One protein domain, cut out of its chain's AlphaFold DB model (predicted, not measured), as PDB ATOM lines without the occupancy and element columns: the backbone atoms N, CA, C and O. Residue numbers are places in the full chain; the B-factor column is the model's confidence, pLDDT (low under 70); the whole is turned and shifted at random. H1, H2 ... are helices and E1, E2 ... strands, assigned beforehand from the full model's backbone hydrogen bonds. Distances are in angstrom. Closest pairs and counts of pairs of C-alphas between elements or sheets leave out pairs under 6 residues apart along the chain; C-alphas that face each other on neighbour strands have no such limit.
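AT A GLANCE: This is residues 5 to 84 of the 183 residues of an uncharacterized protein of Streptomyces toyocaensis (UniProt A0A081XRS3). A small antiparallel sheet of three strands, E1, E3 and E2, has helices over one face and its other face bare. H3 packs along E3 and E2, while the longer H1 crosses H3 and passes over E1 at the edge, and the short H2 sits by one end of the sheet. Residues 5 to 11, of which 6 to 11 belong to H1, stick out at one end of the longest axis, and the long link after H1 loops out toward the other end. The printed part has 80 residues, with three named helices and three named strands in the order H1 E1 H2 H3 E2 E3, and its class is mixed, helices and strands. It is compact, with a radius of gyration of the C-alphas of 12.3 A, and spans 40 by 29 by 17 A.

HOW THE PARTS SIT: The inner strand E3, residues 77 to 82, is antiparallel to both edge strands, E1, residues 37 to 40, and E2, residues 69 to 74. N 38 and O 80 are 2.9 A apart, within hydrogen-bond range, as are N 72 and O 79 at 2.9 A. E2 and E3 form a hairpin. H3, residues 51 to 64, is on the sheet over E3 and E2 at a height of 9.2 A, and runs along the strands, at 14 degrees to E2 on the local plane. The closest C-alphas of H3 and E2 are those of Gly 62 and Gly 69, 5.4 A apart. H1, residues 6 to 25, is on the same face over E1, at a height of 14.3 A, and runs slantwise to the strands, at 46 degrees to E1 on the local plane. H1 and H3 touch, closest at the C-alphas of Glu 20 and Ala 61, 4.7 A apart, with a steep tilt of 62 degrees, the same way. H2, residues 42 to 48, is on the sheet, its Ala 42 coming within 5.6 A of Arg 77 of E3, C-alpha to C-alpha. H2 and H3 touch only at the corner, and only just, with 3 pairs of C-alphas within 8 A; the closest are those of Leu 45 and Val 51, 6.4 A apart. H2 is close to H1 but not clearly touching it, the C-alphas of Leu 15 and Met 48 being 7.2 A apart. E1, H2, H3 and E2 form a split strand-helix-strand unit, two strands running the same way with E3 between them, and its crossover is right-handed. In H1, H2 and H3 every O i to N i+4 pair is within hydrogen-bond range.

IN THESE COORDINATES: E3 measures 16.4 A from first to last C-alpha, E2 16.1 A and E1 10.1 A. H1 measures 28.9 A, from C-alpha 6 at (-10.425, -30.772, 17.740) to C-alpha 25 at (-31.190, -32.077, -2.287). H3 measures 19.8 A and H2 10.0 A. E3 ends at C-alpha 82, at (-36.799, -41.299, 6.063).

THE WHOLE: The two C-alphas farthest apart are those of Asp 5 and Glu 30, at 41.7 A. The printed part has no cut. The link from H1 to E1, 11 residues, is long; the links E1 to H2, H2 to H3, H3 to E2 and E2 to E3 are tight. The mean pLDDT of the printed part is 91.8, and residue 6 is under 70.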
ATOM      1  N   ASP A   5      -8.372 -33.826  19.731       70.56
ATOM      2  CA  ASP A   5      -9.711 -34.240  19.282       70.56
ATOM      3  C   ASP A   5     -10.407 -33.173  18.422       70.56
ATOM      4  O   ASP A   5     -11.280 -33.482  17.609       70.56
ATOM      5  N   GLU A   6      -9.958 -31.920  18.525       69.88
ATOM      6  CA  GLU A   6     -10.425 -30.772  17.740       69.88
ATOM      7  C   GLU A   6     -10.436 -31.018  16.209       69.88
ATOM      8  O   GLU A   6     -11.469 -30.790  15.573       69.88
ATOM      9  N   PRO A   7      -9.357 -31.526  15.565       80.31
ATOM     10  CA  PRO A   7      -9.365 -31.756  14.119       80.31
ATOM     11  C   PRO A   7     -10.262 -32.930  13.705       80.31
ATOM     12  O   PRO A   7     -10.836 -32.903  12.617       80.31
ATOM     13  N   ALA A   8     -10.397 -33.958  14.549       81.75
ATOM     14  CA  ALA A   8     -11.280 -35.091  14.277       81.75
ATOM     15  C   ALA A   8     -12.749 -34.661  14.331       81.75
ATOM     16  O   ALA A   8     -13.523 -34.994  13.433       81.75
ATOM     17  N   ARG A   9     -13.100 -33.839  15.324       86.25
ATOM     18  CA  ARG A   9     -14.428 -33.248  15.452       86.25
ATOM     19  C   ARG A   9     -14.785 -32.377  14.248       86.25
ATOM     20  O   ARG A   9     -15.832 -32.592  13.649       86.25
ATOM     21  N   ARG A  10     -13.880 -31.492  13.816       89.31
ATOM     22  CA  ARG A  10     -14.097 -30.646  12.626       89.31
ATOM     23  C   ARG A  10     -14.295 -31.454  11.341       89.31
ATOM     24  O   ARG A  10     -15.097 -31.070  10.497       89.31
ATOM     25  N   ARG A  11     -13.570 -32.567  11.162       89.38
ATOM     26  CA  ARG A  11     -13.774 -33.463  10.006       89.38
ATOM     27  C   ARG A  11     -15.156 -34.107  10.032       89.38
ATOM     28  O   ARG A  11     -15.812 -34.170   8.999       89.38
ATOM     29  N   TYR A  12     -15.591 -34.561  11.203       91.12
ATOM     30  CA  TYR A  12     -16.909 -35.158  11.370       91.12
ATOM     31  C   TYR A  12     -18.035 -34.140  11.139       91.12
ATOM     32  O   TYR A  12     -18.979 -34.443  10.420       91.12
ATOM     33  N   GLU A  13     -17.913 -32.919  11.661       93.44
ATOM     34  CA  GLU A  13     -18.891 -31.845  11.432       93.44
ATOM     35  C   GLU A  13     -19.041 -31.529   9.934       93.44
ATOM     36  O   GLU A  13     -20.161 -31.514   9.428       93.44
ATOM     37  N   LYS A  14     -17.930 -31.431   9.189       94.44
ATOM     38  CA  LYS A  14     -17.963 -31.275   7.723       94.44
ATOM     39  C   LYS A  14     -18.638 -32.442   7.001       94.44
ATOM     40  O   LYS A  14     -19.316 -32.236   5.997       94.44
ATOM     41  N   LEU A  15     -18.443 -33.671   7.482       95.25
ATOM     42  CA  LEU A  15     -19.116 -34.845   6.924       95.25
ATOM     43  C   LEU A  15     -20.632 -34.764   7.147       95.25
ATOM     44  O   LEU A  15     -21.396 -35.056   6.229       95.25
ATOM     45  N   VAL A  16     -21.065 -34.336   8.337       95.75
ATOM     46  CA  VAL A  16     -22.487 -34.120   8.638       95.75
ATOM     47  C   VAL A  16     -23.071 -33.048   7.721       95.75
ATOM     48  O   VAL A  16     -24.094 -33.306   7.101       95.75
ATOM     49  N   GLU A  17     -22.411 -31.899   7.564       96.38
ATOM     50  CA  GLU A  17     -22.869 -30.804   6.690       96.38
ATOM     51  C   GLU A  17     -22.985 -31.229   5.218       96.38
ATOM     52  O   GLU A  17     -23.967 -30.912   4.537       96.38
ATOM     53  N   ARG A  18     -22.004 -31.992   4.716       95.69
ATOM     54  CA  ARG A  18     -22.048 -32.542   3.356       95.69
ATOM     55  C   ARG A  18     -23.241 -33.481   3.184       95.69
ATOM     56  O   ARG A  18     -23.960 -33.369   2.194       95.69
ATOM     57  N   LEU A  19     -23.454 -34.397   4.129       95.81
ATOM     58  CA  LEU A  19     -24.576 -35.337   4.080       95.81
ATOM     59  C   LEU A  19     -25.919 -34.621   4.210       95.81
ATOM     60  O   LEU A  19     -26.839 -34.948   3.475       95.81
ATOM     61  N   GLU A  20     -26.020 -33.617   5.076       96.00
ATOM     62  CA  GLU A  20     -27.210 -32.778   5.238       96.00
ATOM     63  C   GLU A  20     -27.590 -32.094   3.920       96.00
ATOM     64  O   GLU A  20     -28.735 -32.194   3.486       96.00
ATOM     65  N   SER A  21     -26.608 -31.526   3.216       96.19
ATOM     66  CA  SER A  21     -26.814 -30.905   1.900       96.19
ATOM     67  C   SER A  21     -27.311 -31.911   0.851       96.19
ATOM     68  O   SER A  21     -28.244 -31.623   0.100       96.19
ATOM     69  N   LEU A  22     -26.721 -33.112   0.809       95.44
ATOM     70  CA  LEU A  22     -27.140 -34.179  -0.109       95.44
ATOM     71  C   LEU A  22     -28.547 -34.696   0.212       95.44
ATOM     72  O   LEU A  22     -29.353 -34.906  -0.691       95.44
ATOM     73  N   MET A  23     -28.855 -34.885   1.496       94.75
ATOM     74  CA  MET A  23     -30.169 -35.332   1.956       94.75
ATOM     75  C   MET A  23     -31.247 -34.294   1.649       94.75
ATOM     76  O   MET A  23     -32.321 -34.656   1.175       94.75
ATOM     77  N   GLN A  24     -30.955 -33.008   1.851       93.19
ATOM     78  CA  GLN A  24     -31.865 -31.920   1.504       93.19
ATOM     79  C   GLN A  24     -32.111 -31.853  -0.008       93.19
ATOM     80  O   GLN A  24     -33.254 -31.695  -0.429       93.19
ATOM     81  N   GLY A  25     -31.069 -32.032  -0.827       92.00
ATOM     82  CA  GLY A  25     -31.190 -32.077  -2.287       92.00
ATOM     83  C   GLY A  25     -31.978 -33.282  -2.814       92.00
ATOM     84  O   GLY A  25     -32.526 -33.221  -3.911       92.00
ATOM     85  N   ALA A  26     -32.072 -34.362  -2.036       89.00
ATOM     86  CA  ALA A  26     -32.864 -35.537  -2.387       89.00
ATOM     87  C   ALA A  26     -34.371 -35.368  -2.113       89.00
ATOM     88  O   ALA A  26     -35.173 -36.197  -2.552       89.00
ATOM     89  N   LEU A  27     -34.775 -34.319  -1.388       90.56
ATOM     90  CA  LEU A  27     -36.180 -34.063  -1.095       90.56
ATOM     91  C   LEU A  27     -36.912 -33.549  -2.329       90.56
ATOM     92  O   LEU A  27     -36.515 -32.571  -2.961       90.56
ATOM     93  N   LYS A  28     -38.052 -34.176  -2.620       87.69
ATOM     94  CA  LYS A  28     -38.967 -33.685  -3.645       87.69
ATOM     95  C   LYS A  28     -39.922 -32.663  -3.022       87.69
ATOM     96  O   LYS A  28     -40.648 -33.018  -2.087       87.69
ATOM     97  N   PRO A  29     -39.976 -31.420  -3.536       88.62
ATOM     98  CA  PRO A  29     -40.873 -30.395  -3.002       88.62
ATOM     99  C   PRO A  29     -42.348 -30.788  -3.153       88.62
ATOM    100  O   PRO A  29     -43.168 -30.437  -2.311       88.62
ATOM    101  N   GLU A  30     -42.667 -31.588  -4.174       89.69
ATOM    102  CA  GLU A  30     -44.002 -32.147  -4.429       89.69
ATOM    103  C   GLU A  30     -44.557 -32.953  -3.244       89.69
ATOM    104  O   GLU A  30     -45.764 -32.968  -3.022       89.69
ATOM    105  N   TYR A  31     -43.685 -33.579  -2.447       91.12
ATOM    106  CA  TYR A  31     -44.069 -34.354  -1.265       91.12
ATOM    107  C   TYR A  31     -43.834 -33.595   0.038       91.12
ATOM    108  O   TYR A  31     -43.736 -34.214   1.091       91.12
ATOM    109  N   GLN A  32     -43.702 -32.266  -0.015       87.00
ATOM    110  CA  GLN A  32     -43.544 -31.403   1.164       87.00
ATOM    111  C   GLN A  32     -42.381 -31.821   2.085       87.00
ATOM    112  O   GLN A  32     -42.416 -31.601   3.293       87.00
ATOM    113  N   GLY A  33     -41.338 -32.443   1.522       87.94
ATOM    114  CA  GLY A  33     -40.182 -32.921   2.282       87.94
ATOM    115  C   GLY A  33     -40.336 -34.306   2.927       87.94
ATOM    116  O   GLY A  33     -39.480 -34.670   3.734       87.94
ATOM    117  N   TYR A  34     -41.376 -35.075   2.588       88.25
ATOM    118  CA  TYR A  34     -41.499 -36.507   2.902       88.25
ATOM    119  C   TYR A  34     -40.846 -37.387   1.823       88.25
ATOM    120  O   TYR A  34     -40.473 -36.910   0.749       88.25
ATOM    121  N   TYR A  35     -40.711 -38.686   2.118       87.56
ATOM    122  CA  TYR A  35     -40.068 -39.684   1.249       87.56
ATOM    123  C   TYR A  35     -38.604 -39.367   0.904       87.56
ATOM    124  O   TYR A  35     -38.123 -39.670  -0.189       87.56
ATOM    125  N   GLY A  36     -37.879 -38.760   1.845       90.50
ATOM    126  CA  GLY A  36     -36.451 -38.523   1.700       90.50
ATOM    127  C   GLY A  36     -35.662 -39.829   1.593       90.50
ATOM    128  O   GLY A  36     -35.745 -40.694   2.467       90.50
ATOM    129  N   GLN A  37     -34.875 -39.965   0.528       92.94
ATOM    130  CA  GLN A  37     -33.982 -41.101   0.320       92.94
ATOM    131  C   GLN A  37     -32.640 -40.627  -0.229       92.94
ATOM    132  O   GLN A  37     -32.578 -39.999  -1.281       92.94
ATOM    133  N   LEU A  38     -31.556 -41.010   0.442       95.19
ATOM    134  CA  LEU A  38     -30.196 -40.855  -0.065       95.19
ATOM    135  C   LEU A  38     -29.575 -42.237  -0.281       95.19
ATOM    136  O   LEU A  38     -29.654 -43.109   0.585       95.19
ATOM    137  N   VAL A  39     -28.948 -42.433  -1.439       95.12
ATOM    138  CA  VAL A  39     -28.185 -43.641  -1.763       95.12
ATOM    139  C   VAL A  39     -26.753 -43.226  -2.056       95.12
ATOM    140  O   VAL A  39     -26.520 -42.448  -2.973       95.12
ATOM    141  N   LEU A  40     -25.812 -43.750  -1.277       95.25
ATOM    142  CA  LEU A  40     -24.379 -43.557  -1.477       95.25
ATOM    143  C   LEU A  40     -23.786 -44.825  -2.083       95.25
ATOM    144  O   LEU A  40     -23.995 -45.929  -1.564       95.25
ATOM    145  N   GLY A  41     -23.078 -44.668  -3.198       94.88
ATOM    146  CA  GLY A  41     -22.355 -45.735  -3.874       94.88
ATOM    147  C   GLY A  41     -21.115 -46.186  -3.105       94.88
ATOM    148  O   GLY A  41     -20.710 -45.570  -2.123       94.88
ATOM    149  N   ALA A  42     -20.488 -47.265  -3.575       92.38
ATOM    150  CA  ALA A  42     -19.236 -47.742  -2.991       92.38
ATOM    151  C   ALA A  42     -18.129 -46.675  -3.087       92.38
ATOM    152  O   ALA A  42     -17.418 -46.452  -2.110       92.38
ATOM    153  N   ASP A  43     -18.046 -45.976  -4.220       93.25
ATOM    154  CA  ASP A  43     -17.056 -44.919  -4.447       93.25
ATOM    155  C   ASP A  43     -17.275 -43.723  -3.506       93.25
ATOM    156  O   ASP A  43     -16.330 -43.255  -2.875       93.25
ATOM    157  N   ASP A  44     -18.534 -43.304  -3.316       92.19
ATOM    158  CA  ASP A  44     -18.889 -42.240  -2.366       92.19
ATOM    159  C   ASP A  44     -18.472 -42.608  -0.936       92.19
ATOM    160  O   ASP A  44     -17.965 -41.774  -0.186       92.19
ATOM    161  N   LEU A  45     -18.674 -43.869  -0.541       92.50
ATOM    162  CA  LEU A  45     -18.294 -44.346   0.785       92.50
ATOM    163  C   LEU A  45     -16.777 -44.336   0.975       92.50
ATOM    164  O   LEU A  45     -16.316 -43.923   2.034       92.50
ATOM    165  N   VAL A  46     -16.007 -44.741  -0.039       92.25
ATOM    166  CA  VAL A  46     -14.538 -44.676   0.000       92.25
ATOM    167  C   VAL A  46     -14.062 -43.232   0.158       92.25
ATOM    168  O   VAL A  46     -13.159 -42.970   0.951       92.25
ATOM    169  N   GLU A  47     -14.689 -42.287  -0.541       91.19
ATOM    170  CA  GLU A  47     -14.350 -40.865  -0.449       91.19
ATOM    171  C   GLU A  47     -14.705 -40.262   0.922       91.19
ATOM    172  O   GLU A  47     -13.956 -39.456   1.476       91.19
ATOM    173  N   MET A  48     -15.849 -40.648   1.488       90.94
ATOM    174  CA  MET A  48     -16.377 -40.075   2.731       90.94
ATOM    175  C   MET A  48     -15.770 -40.686   4.003       90.94
ATOM    176  O   MET A  48     -15.924 -40.115   5.086       90.94
ATOM    177  N   GLY A  49     -15.059 -41.808   3.882       90.69
ATOM    178  CA  GLY A  49     -14.305 -42.437   4.961       90.69
ATOM    179  C   GLY A  49     -14.967 -43.699   5.510       90.69
ATOM    180  O   GLY A  49     -15.567 -44.493   4.789       90.69
ATOM    181  N   GLU A  50     -14.830 -43.946   6.812       91.81
ATOM    182  CA  GLU A  50     -15.344 -45.187   7.384       91.81
ATOM    183  C   GLU A  50     -16.876 -45.234   7.388       91.81
ATOM    184  O   GLU A  50     -17.548 -44.360   7.940       91.81
ATOM    185  N   VAL A  51     -17.447 -46.331   6.878       93.38
ATOM    186  CA  VAL A  51     -18.906 -46.547   6.800       93.38
ATOM    187  C   VAL A  51     -19.599 -46.342   8.152       93.38
ATOM    188  O   VAL A  51     -20.737 -45.876   8.209       93.38
ATOM    189  N   LYS A  52     -18.934 -46.667   9.265       93.19
ATOM    190  CA  LYS A  52     -19.473 -46.446  10.613       93.19
ATOM    191  C   LYS A  52     -19.671 -44.957  10.915       93.19
ATOM    192  O   LYS A  52     -20.725 -44.586  11.435       93.19
ATOM    193  N   ASP A  53     -18.693 -44.126  10.569       92.75
ATOM    194  CA  ASP A  53     -18.759 -42.680  10.754       92.75
ATOM    195  C   ASP A  53     -19.753 -42.046   9.781       92.75
ATOM    196  O   ASP A  53     -20.565 -41.231  10.214       92.75
ATOM    197  N   VAL A  54     -19.795 -42.509   8.527       94.75
ATOM    198  CA  VAL A  54     -20.801 -42.079   7.539       94.75
ATOM    199  C   VAL A  54     -22.216 -42.400   8.023       94.75
ATOM    200  O   VAL A  54     -23.087 -41.538   7.999       94.75
ATOM    201  N   ARG A  55     -22.466 -43.604   8.556       95.31
ATOM    202  CA  ARG A  55     -23.778 -43.971   9.126       95.31
ATOM    203  C   ARG A  55     -24.153 -43.112  10.326       95.31
ATOM    204  O   ARG A  55     -25.331 -42.800  10.498       95.31
ATOM    205  N   ARG A  56     -23.185 -42.774  11.183       94.94
ATOM    206  CA  ARG A  56     -23.419 -41.903  12.341       94.94
ATOM    207  C   ARG A  56     -23.753 -40.484  11.882       94.94
ATOM    208  O   ARG A  56     -24.766 -39.949  12.325       94.94
ATOM    209  N   ALA A  57     -22.969 -39.945  10.953       95.81
ATOM    210  CA  ALA A  57     -23.155 -38.614  10.396       95.81
ATOM    211  C   ALA A  57     -24.475 -38.494   9.622       95.81
ATOM    212  O   ALA A  57     -25.209 -37.537   9.830       95.81
ATOM    213  N   ALA A  58     -24.849 -39.502   8.829       95.12
ATOM    214  CA  ALA A  58     -26.115 -39.527   8.093       95.12
ATOM    215  C   ALA A  58     -27.336 -39.505   9.023       95.12
ATOM    216  O   ALA A  58     -28.308 -38.801   8.766       95.12
ATOM    217  N   ARG A  59     -27.290 -40.242  10.141       94.38
ATOM    218  CA  ARG A  59     -28.361 -40.193  11.152       94.38
ATOM    219  C   ARG A  59     -28.426 -38.838  11.843       94.38
ATOM    220  O   ARG A  59     -29.509 -38.384  12.189       94.38
ATOM    221  N   GLU A  60     -27.281 -38.204  12.078       95.38
ATOM    222  CA  GLU A  60     -27.238 -36.868  12.666       95.38
ATOM    223  C   GLU A  60     -27.780 -35.801  11.716       95.38
ATOM    224  O   GLU A  60     -28.646 -35.033  12.127       95.38
ATOM    225  N   ALA A  61     -27.344 -35.809  10.457       95.69
ATOM    226  CA  ALA A  61     -27.883 -34.965   9.395       95.69
ATOM    227  C   ALA A  61     -29.401 -35.167   9.250       95.69
ATOM    228  O   ALA A  61     -30.163 -34.205   9.270       95.69
ATOM    229  N   GLY A  62     -29.862 -36.423   9.236       93.25
ATOM    230  CA  GLY A  62     -31.287 -36.748   9.228       93.25
ATOM    231  C   GLY A  62     -32.047 -36.136  10.405       93.25
ATOM    232  O   GLY A  62     -33.089 -35.525  10.196       93.25
ATOM    233  N   ARG A  63     -31.508 -36.207  11.630       92.81
ATOM    234  CA  ARG A  63     -32.130 -35.556  12.797       92.81
ATOM    235  C   ARG A  63     -32.237 -34.038  12.642       92.81
ATOM    236  O   ARG A  63     -33.252 -33.486  13.052       92.81
ATOM    237  N   ARG A  64     -31.231 -33.372  12.060       93.94
ATOM    238  CA  ARG A  64     -31.265 -31.916  11.802       93.94
ATOM    239  C   ARG A  64     -32.357 -31.537  10.802       93.94
ATOM    240  O   ARG A  64     -33.032 -30.534  10.994       93.94
ATOM    241  N   LEU A  65     -32.594 -32.394   9.811       90.44
ATOM    242  CA  LEU A  65     -33.671 -32.252   8.825       90.44
ATOM    243  C   LEU A  65     -35.041 -32.746   9.329       90.44
ATOM    244  O   LEU A  65     -36.018 -32.740   8.580       90.44
ATOM    245  N   GLY A  66     -35.130 -33.216  10.578       90.25
ATOM    246  CA  GLY A  66     -36.352 -33.779  11.145       90.25
ATOM    247  C   GLY A  66     -36.761 -35.127  10.546       90.25
ATOM    248  O   GLY A  66     -37.917 -35.510  10.685       90.25
ATOM    249  N   TRP A  67     -35.856 -35.843   9.872       92.75
ATOM    250  CA  TRP A  67     -36.095 -37.189   9.351       92.75
ATOM    251  C   TRP A  67     -36.019 -38.229  10.464       92.75
ATOM    252  O   TRP A  67     -35.179 -38.156  11.369       92.75
ATOM    253  N   LYS A  68     -36.804 -39.295  10.319       90.00
ATOM    254  CA  LYS A  68     -36.617 -40.527  11.090       90.00
ATOM    255  C   LYS A  68     -35.675 -41.442  10.306       90.00
ATOM    256  O   LYS A  68     -36.097 -42.394   9.664       90.00
ATOM    257  N   GLY A  69     -34.393 -41.075  10.304       85.00
ATOM    258  CA  GLY A  69     -33.377 -41.673   9.437       85.00
ATOM    259  C   GLY A  69     -32.959 -43.096   9.830       85.00
ATOM    260  O   GLY A  69     -32.268 -43.280  10.839       85.00
ATOM    261  N   THR A  70     -33.257 -44.078   8.981       91.62
ATOM    262  CA  THR A  70     -32.743 -45.455   9.077       91.62
ATOM    263  C   THR A  70     -31.683 -45.704   8.008       91.62
ATOM    264  O   THR A  70     -31.736 -45.147   6.914       91.62
ATOM    265  N   THR A  71     -30.659 -46.504   8.339       94.69
ATOM    266  CA  THR A  71     -29.549 -46.788   7.417       94.69
ATOM    267  C   THR A  71     -29.352 -48.274   7.147       94.69
ATOM    268  O   THR A  71     -29.112 -49.050   8.081       94.69
ATOM    269  N   HIS A  72     -29.346 -48.646   5.865       94.81
ATOM    270  CA  HIS A  72     -29.137 -50.012   5.379       94.81
ATOM    271  C   HIS A  72     -27.932 -50.074   4.442       94.81
ATOM    272  O   HIS A  72     -27.802 -49.249   3.547       94.81
ATOM    273  N   LEU A  73     -27.055 -51.060   4.630       94.81
ATOM    274  CA  LEU A  73     -25.940 -51.322   3.719       94.81
ATOM    275  C   LEU A  73     -26.286 -52.560   2.890       94.81
ATOM    276  O   LEU A  73     -26.421 -53.646   3.451       94.81
ATOM    277  N   VAL A  74     -26.447 -52.398   1.578       94.12
ATOM    278  CA  VAL A  74     -26.836 -53.481   0.662       94.12
ATOM    279  C   VAL A  74     -25.943 -53.422  -0.572       94.12
ATOM    280  O   VAL A  74     -25.873 -52.390  -1.234       94.12
ATOM    281  N   GLY A  75     -25.232 -54.513  -0.869       90.88
ATOM    282  CA  GLY A  75     -24.380 -54.605  -2.064       90.88
ATOM    283  C   GLY A  75     -23.309 -53.509  -2.163       90.88
ATOM    284  O   GLY A  75     -23.057 -53.005  -3.251       90.88
ATOM    285  N   GLY A  76     -22.739 -53.080  -1.030       92.19
ATOM    286  CA  GLY A  76     -21.740 -52.003  -0.987       92.19
ATOM    287  C   GLY A  76     -22.307 -50.585  -1.128       92.19
ATOM    288  O   GLY A  76     -21.535 -49.639  -1.204       92.19
ATOM    289  N   ARG A  77     -23.635 -50.421  -1.143       95.75
ATOM    290  CA  ARG A  77     -24.307 -49.116  -1.178       95.75
ATOM    291  C   ARG A  77     -24.980 -48.823   0.149       95.75
ATOM    292  O   ARG A  77     -25.636 -49.702   0.717       95.75
ATOM    293  N   LEU A  78     -24.833 -47.598   0.637       96.06
ATOM    294  CA  LEU A  78     -25.498 -47.146   1.851       96.06
ATOM    295  C   LEU A  78     -26.790 -46.416   1.494       96.06
ATOM    296  O   LEU A  78     -26.772 -45.383   0.835       96.06
ATOM    297  N   PHE A  79     -27.901 -46.943   1.981       95.62
ATOM    298  CA  PHE A  79     -29.218 -46.336   1.899       95.62
ATOM    299  C   PHE A  79     -29.502 -45.599   3.202       95.62
ATOM    300  O   PHE A  79     -29.329 -46.172   4.281       95.62
ATOM    301  N   VAL A  80     -29.952 -44.355   3.098       94.88
ATOM    302  CA  VAL A  80     -30.478 -43.540   4.195       94.88
ATOM    303  C   VAL A  80     -31.923 -43.216   3.844       94.88
ATOM    304  O   VAL A  80     -32.174 -42.562   2.833       94.88
ATOM    305  N   LEU A  81     -32.858 -43.715   4.644       93.31
ATOM    306  CA  LEU A  81     -34.294 -43.606   4.398       93.31
ATOM    307  C   LEU A  81     -34.956 -42.806   5.510       93.31
ATOM    308  O   LEU A  81     -34.640 -43.001   6.684       93.31
ATOM    309  N   ASP A  82     -35.878 -41.932   5.134       92.94
ATOM    310  CA  ASP A  82     -36.799 -41.299   6.063       92.94
ATOM    311  C   ASP A  82     -38.000 -42.214   6.343       92.94
ATOM    312  O   ASP A  82     -38.827 -42.452   5.468       92.94
ATOM    313  N   GLU A  83     -38.100 -42.720   7.570       89.25
ATOM    314  CA  GLU A  83     -39.175 -43.620   8.012       89.25
ATOM    315  C   GLU A  83     -40.257 -42.899   8.828       89.25
ATOM    316  O   GLU A  83     -40.918 -43.502   9.684       89.25
ATOM    317  N   ARG A  84     -40.410 -41.583   8.641       92.19
ATOM    318  CA  ARG A  84     -41.548 -40.849   9.204       92.19
ATOM    319  C   ARG A  84     -42.855 -41.422   8.668       92.19
ATOM    320  O   ARG A  84     -42.937 -41.829   7.513       92.19
TER     321      ARG A  84